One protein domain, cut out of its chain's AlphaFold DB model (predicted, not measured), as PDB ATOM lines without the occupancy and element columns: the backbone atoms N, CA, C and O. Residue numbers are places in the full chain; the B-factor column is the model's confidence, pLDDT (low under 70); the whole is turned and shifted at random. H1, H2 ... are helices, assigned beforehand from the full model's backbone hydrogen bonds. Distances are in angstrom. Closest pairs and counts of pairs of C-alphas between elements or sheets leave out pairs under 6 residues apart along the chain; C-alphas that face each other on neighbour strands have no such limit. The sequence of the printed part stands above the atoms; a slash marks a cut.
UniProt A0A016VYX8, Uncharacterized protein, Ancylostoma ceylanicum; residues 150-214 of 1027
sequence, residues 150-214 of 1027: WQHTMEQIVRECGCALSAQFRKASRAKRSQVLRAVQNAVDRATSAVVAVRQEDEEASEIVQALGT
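Overview. This is residues 150 to 214 of the 1027 residues of an uncharacterized protein of Ancylostoma ceylanicum (UniProt A0A016VYX8). This is a lopsided helical hairpin: a shorter helix, H1, and a much longer helix, H2, lie side by side and run opposite ways, joined by a tight turn at one end. The far part of H2, from residue 196 on, runs past the beginning of H1 and sticks out with the last residues as a free arm, residues 196 to 214. The printed part has 65 residues with two named helices, H1 then H2, and no named strand, and its class is all helix. It is extended, with a radius of gyration of the C-alphas of 18.4 A, and its spans of 62 by 16 by 9 A only just make a rod; without the free arm, residues 196 to 214, the longest span is 36 A.

Along the chain. H1 covers residues 150 to 168, 26.5 A from first to last C-alpha, and begins with C-alpha 150 at (135.812, 180.088, 154.231). H2 covers residues 174 to 211 and is 54.5 A long from first to last C-alpha. It begins with C-alpha 174 at (158.887, 182.182, 172.275) and ends with C-alpha 211 at (128.812, 167.476, 129.279).

Arrangement. H1 and H2 form a helical hairpin, two helices that follow each other and touch. Their lines stand at a shallow tilt of 10 degrees, opposite ways. Their closest C-alphas are those of Met 154 and Val 188, 6.3 A apart. H2 touches H1 with residues 177 to 192 alone. In H1 every O i to N i+4 pair is within hydrogen-bond range; in H2 33 of 34 are.

Size, cuts and confidence. The two C-alphas farthest apart are those of Lys 171 and Gly 213, at 62.5 A. Without the stretch that stands free, the body has 46 residues and spans 36 by 16 by 9 A. The printed part has no cut, and the link from H1 to H2, 5 residues, is tight. The mean pLDDT of the printed part is 86.9, and no printed residue is under 70.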
ATOM      1  N   TRP A 150     135.190 181.111 153.391       85.75
ATOM      2  CA  TRP A 150     135.812 180.088 154.231       85.75
ATOM      3  C   TRP A 150     137.342 180.225 154.327       85.75
ATOM      4  O   TRP A 150     137.881 179.995 155.408       85.75
ATOM      5  N   GLN A 151     138.044 180.665 153.273       87.50
ATOM      6  CA  GLN A 151     139.496 180.911 153.308       87.50
ATOM      7  C   GLN A 151     139.827 182.026 154.309       87.50
ATOM      8  O   GLN A 151     140.639 181.827 155.213       87.50
ATOM      9  N   HIS A 152     139.098 183.147 154.250       89.25
ATOM     10  CA  HIS A 152     139.263 184.241 155.213       89.25
ATOM     11  C   HIS A 152     139.001 183.792 156.663       89.25
ATOM     12  O   HIS A 152     139.709 184.199 157.589       89.25
ATOM     13  N   THR A 153     138.013 182.910 156.859       88.75
ATOM     14  CA  THR A 153     137.686 182.312 158.166       88.75
ATOM     15  C   THR A 153     138.824 181.420 158.681       88.75
ATOM     16  O   THR A 153     139.191 181.499 159.855       88.75
ATOM     17  N   MET A 154     139.437 180.610 157.812       90.50
ATOM     18  CA  MET A 154     140.595 179.772 158.152       90.50
ATOM     19  C   MET A 154     141.810 180.615 158.576       90.50
ATOM     20  O   MET A 154     142.418 180.357 159.618       90.50
ATOM     21  N   GLU A 155     142.119 181.686 157.844       90.06
ATOM     22  CA  GLU A 155     143.168 182.646 158.216       90.06
ATOM     23  C   GLU A 155     142.848 183.407 159.510       90.06
ATOM     24  O   GLU A 155     143.744 183.751 160.287       90.06
ATOM     25  N   GLN A 156     141.572 183.712 159.758       92.69
ATOM     26  CA  GLN A 156     141.131 184.368 160.988       92.69
ATOM     27  C   GLN A 156     141.387 183.477 162.212       92.69
ATOM     28  O   GLN A 156     141.892 183.979 163.212       92.69
ATOM     29  N   ILE A 157     141.162 182.161 162.117       91.12
ATOM     30  CA  ILE A 157     141.469 181.206 163.199       91.12
ATOM     31  C   ILE A 157     142.959 181.259 163.584       91.12
ATOM     32  O   ILE A 157     143.285 181.329 164.771       91.12
ATOM     33  N   VAL A 158     143.876 181.294 162.608       92.44
ATOM     34  CA  VAL A 158     145.323 181.416 162.882       92.44
ATOM     35  C   VAL A 158     145.642 182.749 163.570       92.44
ATOM     36  O   VAL A 158     146.344 182.771 164.589       92.44
ATOM     37  N   ARG A 159     145.103 183.859 163.046       93.38
ATOM     38  CA  ARG A 159     145.308 185.215 163.583       93.38
ATOM     39  C   ARG A 159     144.798 185.334 165.023       93.38
ATOM     40  O   ARG A 159     145.551 185.752 165.906       93.38
ATOM     41  N   GLU A 160     143.579 184.874 165.300       93.69
ATOM     42  CA  GLU A 160     142.989 184.860 166.644       93.69
ATOM     43  C   GLU A 160     143.764 183.965 167.618       93.69
ATOM     44  O   GLU A 160     144.012 184.373 168.757       93.69
ATOM     45  N   CYS A 161     144.240 182.791 167.186       90.56
ATOM     46  CA  CYS A 161     145.141 181.967 167.993       90.56
ATOM     47  C   CYS A 161     146.450 182.707 168.334       90.56
ATOM     48  O   CYS A 161     146.913 182.627 169.477       90.56
ATOM     49  N   GLY A 162     147.022 183.471 167.399       91.94
ATOM     50  CA  GLY A 162     148.189 184.334 167.632       91.94
ATOM     51  C   GLY A 162     147.939 185.417 168.683       91.94
ATOM     52  O   GLY A 162     148.730 185.570 169.626       91.94
ATOM     53  N   CYS A 163     146.811 186.119 168.573       91.62
ATOM     54  CA  CYS A 163     146.376 187.121 169.544       91.62
ATOM     55  C   CYS A 163     146.124 186.500 170.928       91.62
ATOM     56  O   CYS A 163     146.657 186.985 171.929       91.62
ATOM     57  N   ALA A 164     145.391 185.385 171.002       90.69
ATOM     58  CA  ALA A 164     145.060 184.702 172.252       90.69
ATOM     59  C   ALA A 164     146.302 184.149 172.973       90.69
ATOM     60  O   ALA A 164     146.452 184.343 174.185       90.69
ATOM     61  N   LEU A 165     147.235 183.520 172.245       89.00
ATOM     62  CA  LEU A 165     148.505 183.037 172.804       89.00
ATOM     63  C   LEU A 165     149.376 184.186 173.327       89.00
ATOM     64  O   LEU A 165     150.036 184.039 174.358       89.00
ATOM     65  N   SER A 166     149.357 185.338 172.658       85.75
ATOM     66  CA  SER A 166     150.104 186.527 173.085       85.75
ATOM     67  C   SER A 166     149.473 187.207 174.305       85.75
ATOM     68  O   SER A 166     150.187 187.602 175.229       85.75
ATOM     69  N   ALA A 167     148.140 187.284 174.360       84.69
ATOM     70  CA  ALA A 167     147.404 187.895 175.462       84.69
ATOM     71  C   ALA A 167     147.438 187.049 176.747       84.69
ATOM     72  O   ALA A 167     147.749 187.575 177.821       84.69
ATOM     73  N   GLN A 168     147.131 185.749 176.646       81.62
ATOM     74  CA  GLN A 168     146.925 184.865 177.801       81.62
ATOM     75  C   GLN A 168     148.224 184.219 178.305       81.62
ATOM     76  O   GLN A 168     148.414 184.068 179.512       81.62
ATOM     77  N   PHE A 169     149.160 183.876 177.412       81.81
ATOM     78  CA  PHE A 169     150.377 183.130 177.758       81.81
ATOM     79  C   PHE A 169     151.636 184.009 177.778       81.81
ATOM     80  O   PHE A 169     152.699 183.613 177.297       81.81
ATOM     81  N   ARG A 170     151.558 185.182 178.426       74.44
ATOM     82  CA  ARG A 170     152.685 186.134 178.582       74.44
ATOM     83  C   ARG A 170     153.970 185.515 179.165       74.44
ATOM     84  O   ARG A 170     155.055 186.020 178.909       74.44
ATOM     85  N   LYS A 171     153.861 184.413 179.927       79.50
ATOM     86  CA  LYS A 171     154.995 183.657 180.503       79.50
ATOM     87  C   LYS A 171     155.445 182.437 179.674       79.50
ATOM     88  O   LYS A 171     156.357 181.730 180.093       79.50
ATOM     89  N   ALA A 172     154.834 182.153 178.521       79.50
ATOM     90  CA  ALA A 172     155.292 181.083 177.635       79.50
ATOM     91  C   ALA A 172     156.485 181.549 176.786       79.50
ATOM     92  O   ALA A 172     156.437 182.602 176.136       79.50
ATOM     93  N   SER A 173     157.546 180.735 176.761       88.50
ATOM     94  CA  SER A 173     158.732 180.990 175.942       88.50
ATOM     95  C   SER A 173     158.372 181.093 174.456       88.50
ATOM     96  O   SER A 173     157.443 180.430 173.985       88.50
ATOM     97  N   ARG A 174     159.118 181.925 173.711       85.69
ATOM     98  CA  ARG A 174     158.887 182.182 172.275       85.69
ATOM     99  C   ARG A 174     158.788 180.871 171.486       85.69
ATOM    100  O   ARG A 174     157.801 180.666 170.792       85.69
ATOM    101  N   ALA A 175     159.715 179.939 171.727       84.44
ATOM    102  CA  ALA A 175     159.719 178.601 171.134       84.44
ATOM    103  C   ALA A 175     158.406 177.818 171.346       84.44
ATOM    104  O   ALA A 175     157.882 177.250 170.393       84.44
ATOM    105  N   LYS A 176     157.825 177.826 172.557       87.81
ATOM    106  CA  LYS A 176     156.556 177.122 172.830       87.81
ATOM    107  C   LYS A 176     155.366 177.786 172.135       87.81
ATOM    108  O   LYS A 176     154.504 177.079 171.626       87.81
ATOM    109  N   ARG A 177     155.329 179.123 172.061       89.69
ATOM    110  CA  ARG A 177     154.293 179.843 171.295       89.69
ATOM    111  C   ARG A 177     154.404 179.557 169.793       89.69
ATOM    112  O   ARG A 177     153.398 179.223 169.181       89.69
ATOM    113  N   SER A 178     155.614 179.578 169.229       90.56
ATOM    114  CA  SER A 178     155.862 179.200 167.830       90.56
ATOM    115  C   SER A 178     155.520 177.734 167.536       90.56
ATOM    116  O   SER A 178     154.980 177.446 166.474       90.56
ATOM    117  N   GLN A 179     155.774 176.807 168.468       93.38
ATOM    118  CA  GLN A 179     155.404 175.396 168.313       93.38
ATOM    119  C   GLN A 179     153.881 175.199 168.267       93.38
ATOM    120  O   GLN A 179     153.397 174.449 167.422       93.38
ATOM    121  N   VAL A 180     153.123 175.881 169.136       90.50
ATOM    122  CA  VAL A 180     151.650 175.819 169.110       90.50
ATOM    123  C   VAL A 180     151.096 176.484 167.849       90.50
ATOM    124  O   VAL A 180     150.226 175.902 167.213       90.50
ATOM    125  N   LEU A 181     151.621 177.643 167.436       93.31
ATOM    126  CA  LEU A 181     151.176 178.301 166.201       93.31
ATOM    127  C   LEU A 181     151.447 177.458 164.956       93.31
ATOM    128  O   LEU A 181     150.558 177.337 164.124       93.31
ATOM    129  N   ARG A 182     152.607 176.795 164.863       93.56
ATOM    130  CA  ARG A 182     152.874 175.829 163.787       93.56
ATOM    131  C   ARG A 182     151.891 174.653 163.828       93.56
ATOM    132  O   ARG A 182     151.373 174.261 162.799       93.56
ATOM    133  N   ALA A 183     151.573 174.118 165.009       93.31
ATOM    134  CA  ALA A 183     150.583 173.044 165.124       93.31
ATOM    135  C   ALA A 183     149.160 173.476 164.707       93.31
ATOM    136  O   ALA A 183     148.423 172.652 164.167       93.31
ATOM    137  N   VAL A 184     148.789 174.744 164.933       93.12
ATOM    138  CA  VAL A 184     147.529 175.337 164.450       93.12
ATOM    139  C   VAL A 184     147.569 175.549 162.936       93.12
ATOM    140  O   VAL A 184     146.652 175.092 162.266       93.12
ATOM    141  N   GLN A 185     148.634 176.153 162.395       94.00
ATOM    142  CA  GLN A 185     148.812 176.359 160.952       94.00
ATOM    143  C   GLN A 185     148.703 175.028 160.203       94.00
ATOM    144  O   GLN A 185     147.753 174.840 159.457       94.00
ATOM    145  N   ASN A 186     149.532 174.037 160.551       92.75
ATOM    146  CA  ASN A 186     149.497 172.704 159.944       92.75
ATOM    147  C   ASN A 186     148.124 171.997 160.066       92.75
ATOM    148  O   ASN A 186     147.877 171.029 159.351       92.75
ATOM    149  N   ALA A 187     147.256 172.393 161.006       92.50
ATOM    150  CA  ALA A 187     145.890 171.874 161.115       92.50
ATOM    151  C   ALA A 187     144.893 172.637 160.229       92.50
ATOM    152  O   ALA A 187     144.006 172.006 159.657       92.50
ATOM    153  N   VAL A 188     145.067 173.953 160.090       94.31
ATOM    154  CA  VAL A 188     144.331 174.794 159.140       94.31
ATOM    155  C   VAL A 188     144.693 174.422 157.703       94.31
ATOM    156  O   VAL A 188     143.786 174.193 156.915       94.31
ATOM    157  N   ASP A 189     145.975 174.233 157.382       91.69
ATOM    158  CA  ASP A 189     146.440 173.837 156.045       91.69
ATOM    159  C   ASP A 189     145.759 172.538 155.585       91.69
ATOM    160  O   ASP A 189     145.188 172.482 154.501       91.69
ATOM    161  N   ARG A 190     145.714 171.511 156.452       90.75
ATOM    162  CA  ARG A 190     145.004 170.250 156.165       90.75
ATOM    163  C   ARG A 190     143.494 170.430 156.002       90.75
ATOM    164  O   ARG A 190     142.895 169.719 155.202       90.75
ATOM    165  N   ALA A 191     142.873 171.337 156.758       88.94
ATOM    166  CA  ALA A 191     141.450 171.636 156.604       88.94
ATOM    167  C   ALA A 191     141.178 172.348 155.269       88.94
ATOM    168  O   ALA A 191     140.246 171.975 154.565       88.94
ATOM    169  N   THR A 192     142.032 173.299 154.886       91.44
ATOM    170  CA  THR A 192     142.020 173.966 153.580       91.44
ATOM    171  C   THR A 192     142.188 172.960 152.442       91.44
ATOM    172  O   THR A 192     141.349 172.937 151.549       91.44
ATOM    173  N   SER A 193     143.190 172.071 152.491       89.62
ATOM    174  CA  SER A 193     143.381 171.027 151.471       89.62
ATOM    175  C   SER A 193     142.170 170.100 151.338       89.62
ATOM    176  O   SER A 193     141.770 169.783 150.224       89.62
ATOM    177  N   ALA A 194     141.551 169.698 152.455       88.06
ATOM    178  CA  ALA A 194     140.353 168.858 152.431       88.06
ATOM    179  C   ALA A 194     139.127 169.583 151.843       88.06
ATOM    180  O   ALA A 194     138.343 168.968 151.128       88.06
ATOM    181  N   VAL A 195     138.966 170.886 152.106       84.62
ATOM    182  CA  VAL A 195     137.893 171.694 151.498       84.62
ATOM    183  C   VAL A 195     138.137 171.914 150.004       84.62
ATOM    184  O   VAL A 195     137.183 171.871 149.238       84.62
ATOM    185  N   VAL A 196     139.389 172.103 149.569       88.31
ATOM    186  CA  VAL A 196     139.726 172.199 148.137       88.31
ATOM    187  C   VAL A 196     139.428 170.884 147.415       88.31
ATOM    188  O   VAL A 196     138.750 170.921 146.398       88.31
ATOM    189  N   ALA A 197     139.840 169.736 147.966       82.81
ATOM    190  CA  ALA A 197     139.586 168.427 147.357       82.81
ATOM    191  C   ALA A 197     138.084 168.152 147.141       82.81
ATOM    192  O   ALA A 197     137.680 167.802 146.039       82.81
ATOM    193  N   VAL A 198     137.240 168.407 148.151       82.75
ATOM    194  CA  VAL A 198     135.777 168.240 148.018       82.75
ATOM    195  C   VAL A 198     135.183 169.187 146.967       82.75
ATOM    196  O   VAL A 198     134.260 168.805 146.257       82.75
ATOM    197  N   ARG A 199     135.714 170.408 146.815       81.69
ATOM    198  CA  ARG A 199     135.244 171.328 145.765       81.69
ATOM    199  C   ARG A 199     135.732 170.939 144.370       81.69
ATOM    200  O   ARG A 199     135.037 171.238 143.411       81.69
ATOM    201  N   GLN A 200     136.863 170.244 144.260       81.31
ATOM    202  CA  GLN A 200     137.296 169.645 143.000       81.31
ATOM    203  C   GLN A 200     136.373 168.478 142.598       81.31
ATOM    204  O   GLN A 200     135.988 168.393 141.439       81.31
ATOM    205  N   GLU A 201     135.922 167.651 143.552       77.94
ATOM    206  CA  GLU A 201     134.877 166.638 143.310       77.94
ATOM    207  C   GLU A 201     133.540 167.280 142.864       77.94
ATOM    208  O   GLU A 201     132.895 166.776 141.942       77.94
ATOM    209  N   ASP A 202     133.135 168.412 143.464       79.00
ATOM    210  CA  ASP A 202     131.959 169.193 143.026       79.00
ATOM    211  C   ASP A 202     132.141 169.783 141.605       79.00
ATOM    212  O   ASP A 202     131.184 169.834 140.828       79.00
ATOM    213  N   GLU A 203     133.350 170.235 141.254       80.81
ATOM    214  CA  GLU A 203     133.682 170.809 139.940       80.81
ATOM    215  C   GLU A 203     133.717 169.721 138.846       80.81
ATOM    216  O   GLU A 203     133.045 169.879 137.827       80.81
ATOM    217  N   GLU A 204     134.346 168.564 139.090       78.75
ATOM    218  CA  GLU A 204     134.295 167.387 138.202       78.75
ATOM    219  C   GLU A 204     132.850 166.883 138.005       78.75
ATOM    220  O   GLU A 204     132.423 166.581 136.886       78.75
ATOM    221  N   ALA A 205     132.041 166.854 139.072       73.00
ATOM    222  CA  ALA A 205     130.619 166.523 138.974       73.00
ATOM    223  C   ALA A 205     129.828 167.557 138.148       73.00
ATOM    224  O   ALA A 205     128.913 167.183 137.407       73.00
ATOM    225  N   SER A 206     130.184 168.843 138.239       77.81
ATOM    226  CA  SER A 206     129.592 169.910 137.427       77.81
ATOM    227  C   SER A 206     129.966 169.781 135.948       77.81
ATOM    228  O   SER A 206     129.086 169.910 135.096       77.81
ATOM    229  N   GLU A 207     131.224 169.463 135.625       84.25
ATOM    230  CA  GLU A 207     131.663 169.199 134.247       84.25
ATOM    231  C   GLU A 207     130.924 168.001 133.637       84.25
ATOM    232  O   GLU A 207     130.418 168.097 132.518       84.25
ATOM    233  N   ILE A 208     130.765 166.902 134.383       76.69
ATOM    234  CA  ILE A 208     129.995 165.727 133.940       76.69
ATOM    235  C   ILE A 208     128.528 166.099 133.670       76.69
ATOM    236  O   ILE A 208     127.962 165.712 132.645       76.69
ATOM    237  N   VAL A 209     127.897 166.872 134.559       81.88
ATOM    238  CA  VAL A 209     126.509 167.341 134.395       81.88
ATOM    239  C   VAL A 209     126.364 168.256 133.170       81.88
ATOM    240  O   VAL A 209     125.407 168.106 132.404       81.88
ATOM    241  N   GLN A 210     127.334 169.147 132.940       85.19
ATOM    242  CA  GLN A 210     127.380 170.046 131.787       85.19
ATOM    243  C   GLN A 210     127.608 169.289 130.468       85.19
ATOM    244  O   GLN A 210     126.887 169.530 129.499       85.19
ATOM    245  N   ALA A 211     128.538 168.331 130.436       82.38
ATOM    246  CA  ALA A 211     128.812 167.476 129.279       82.38
ATOM    247  C   ALA A 211     127.614 166.581 128.908       82.38
ATOM    248  O   ALA A 211     127.370 166.317 127.731       82.38
ATOM    249  N   LEU A 212     126.816 166.166 129.899       81.38
ATOM    250  CA  LEU A 212     125.555 165.441 129.703       81.38
ATOM    251  C   LEU A 212     124.375 166.343 129.274       81.38
ATOM    252  O   LEU A 212     123.261 165.840 129.105       81.38
ATOM    253  N   GLY A 213     124.573 167.658 129.110       89.06
ATOM    254  CA  GLY A 213     123.542 168.589 128.629       89.06
ATOM    255  C   GLY A 213     122.299 168.665 129.527       89.06
ATOM    256  O   GLY A 213     121.181 168.864 129.045       89.06
ATOM    257  N   THR A 214     122.464 168.447 130.834       87.88
ATOM    258  CA  THR A 214     121.366 168.309 131.802       87.88
ATOM    259  C   THR A 214     121.634 169.125 133.066       87.88
ATOM    260  O   THR A 214     122.752 169.551 133.319       87.88
TER     261      THR A 214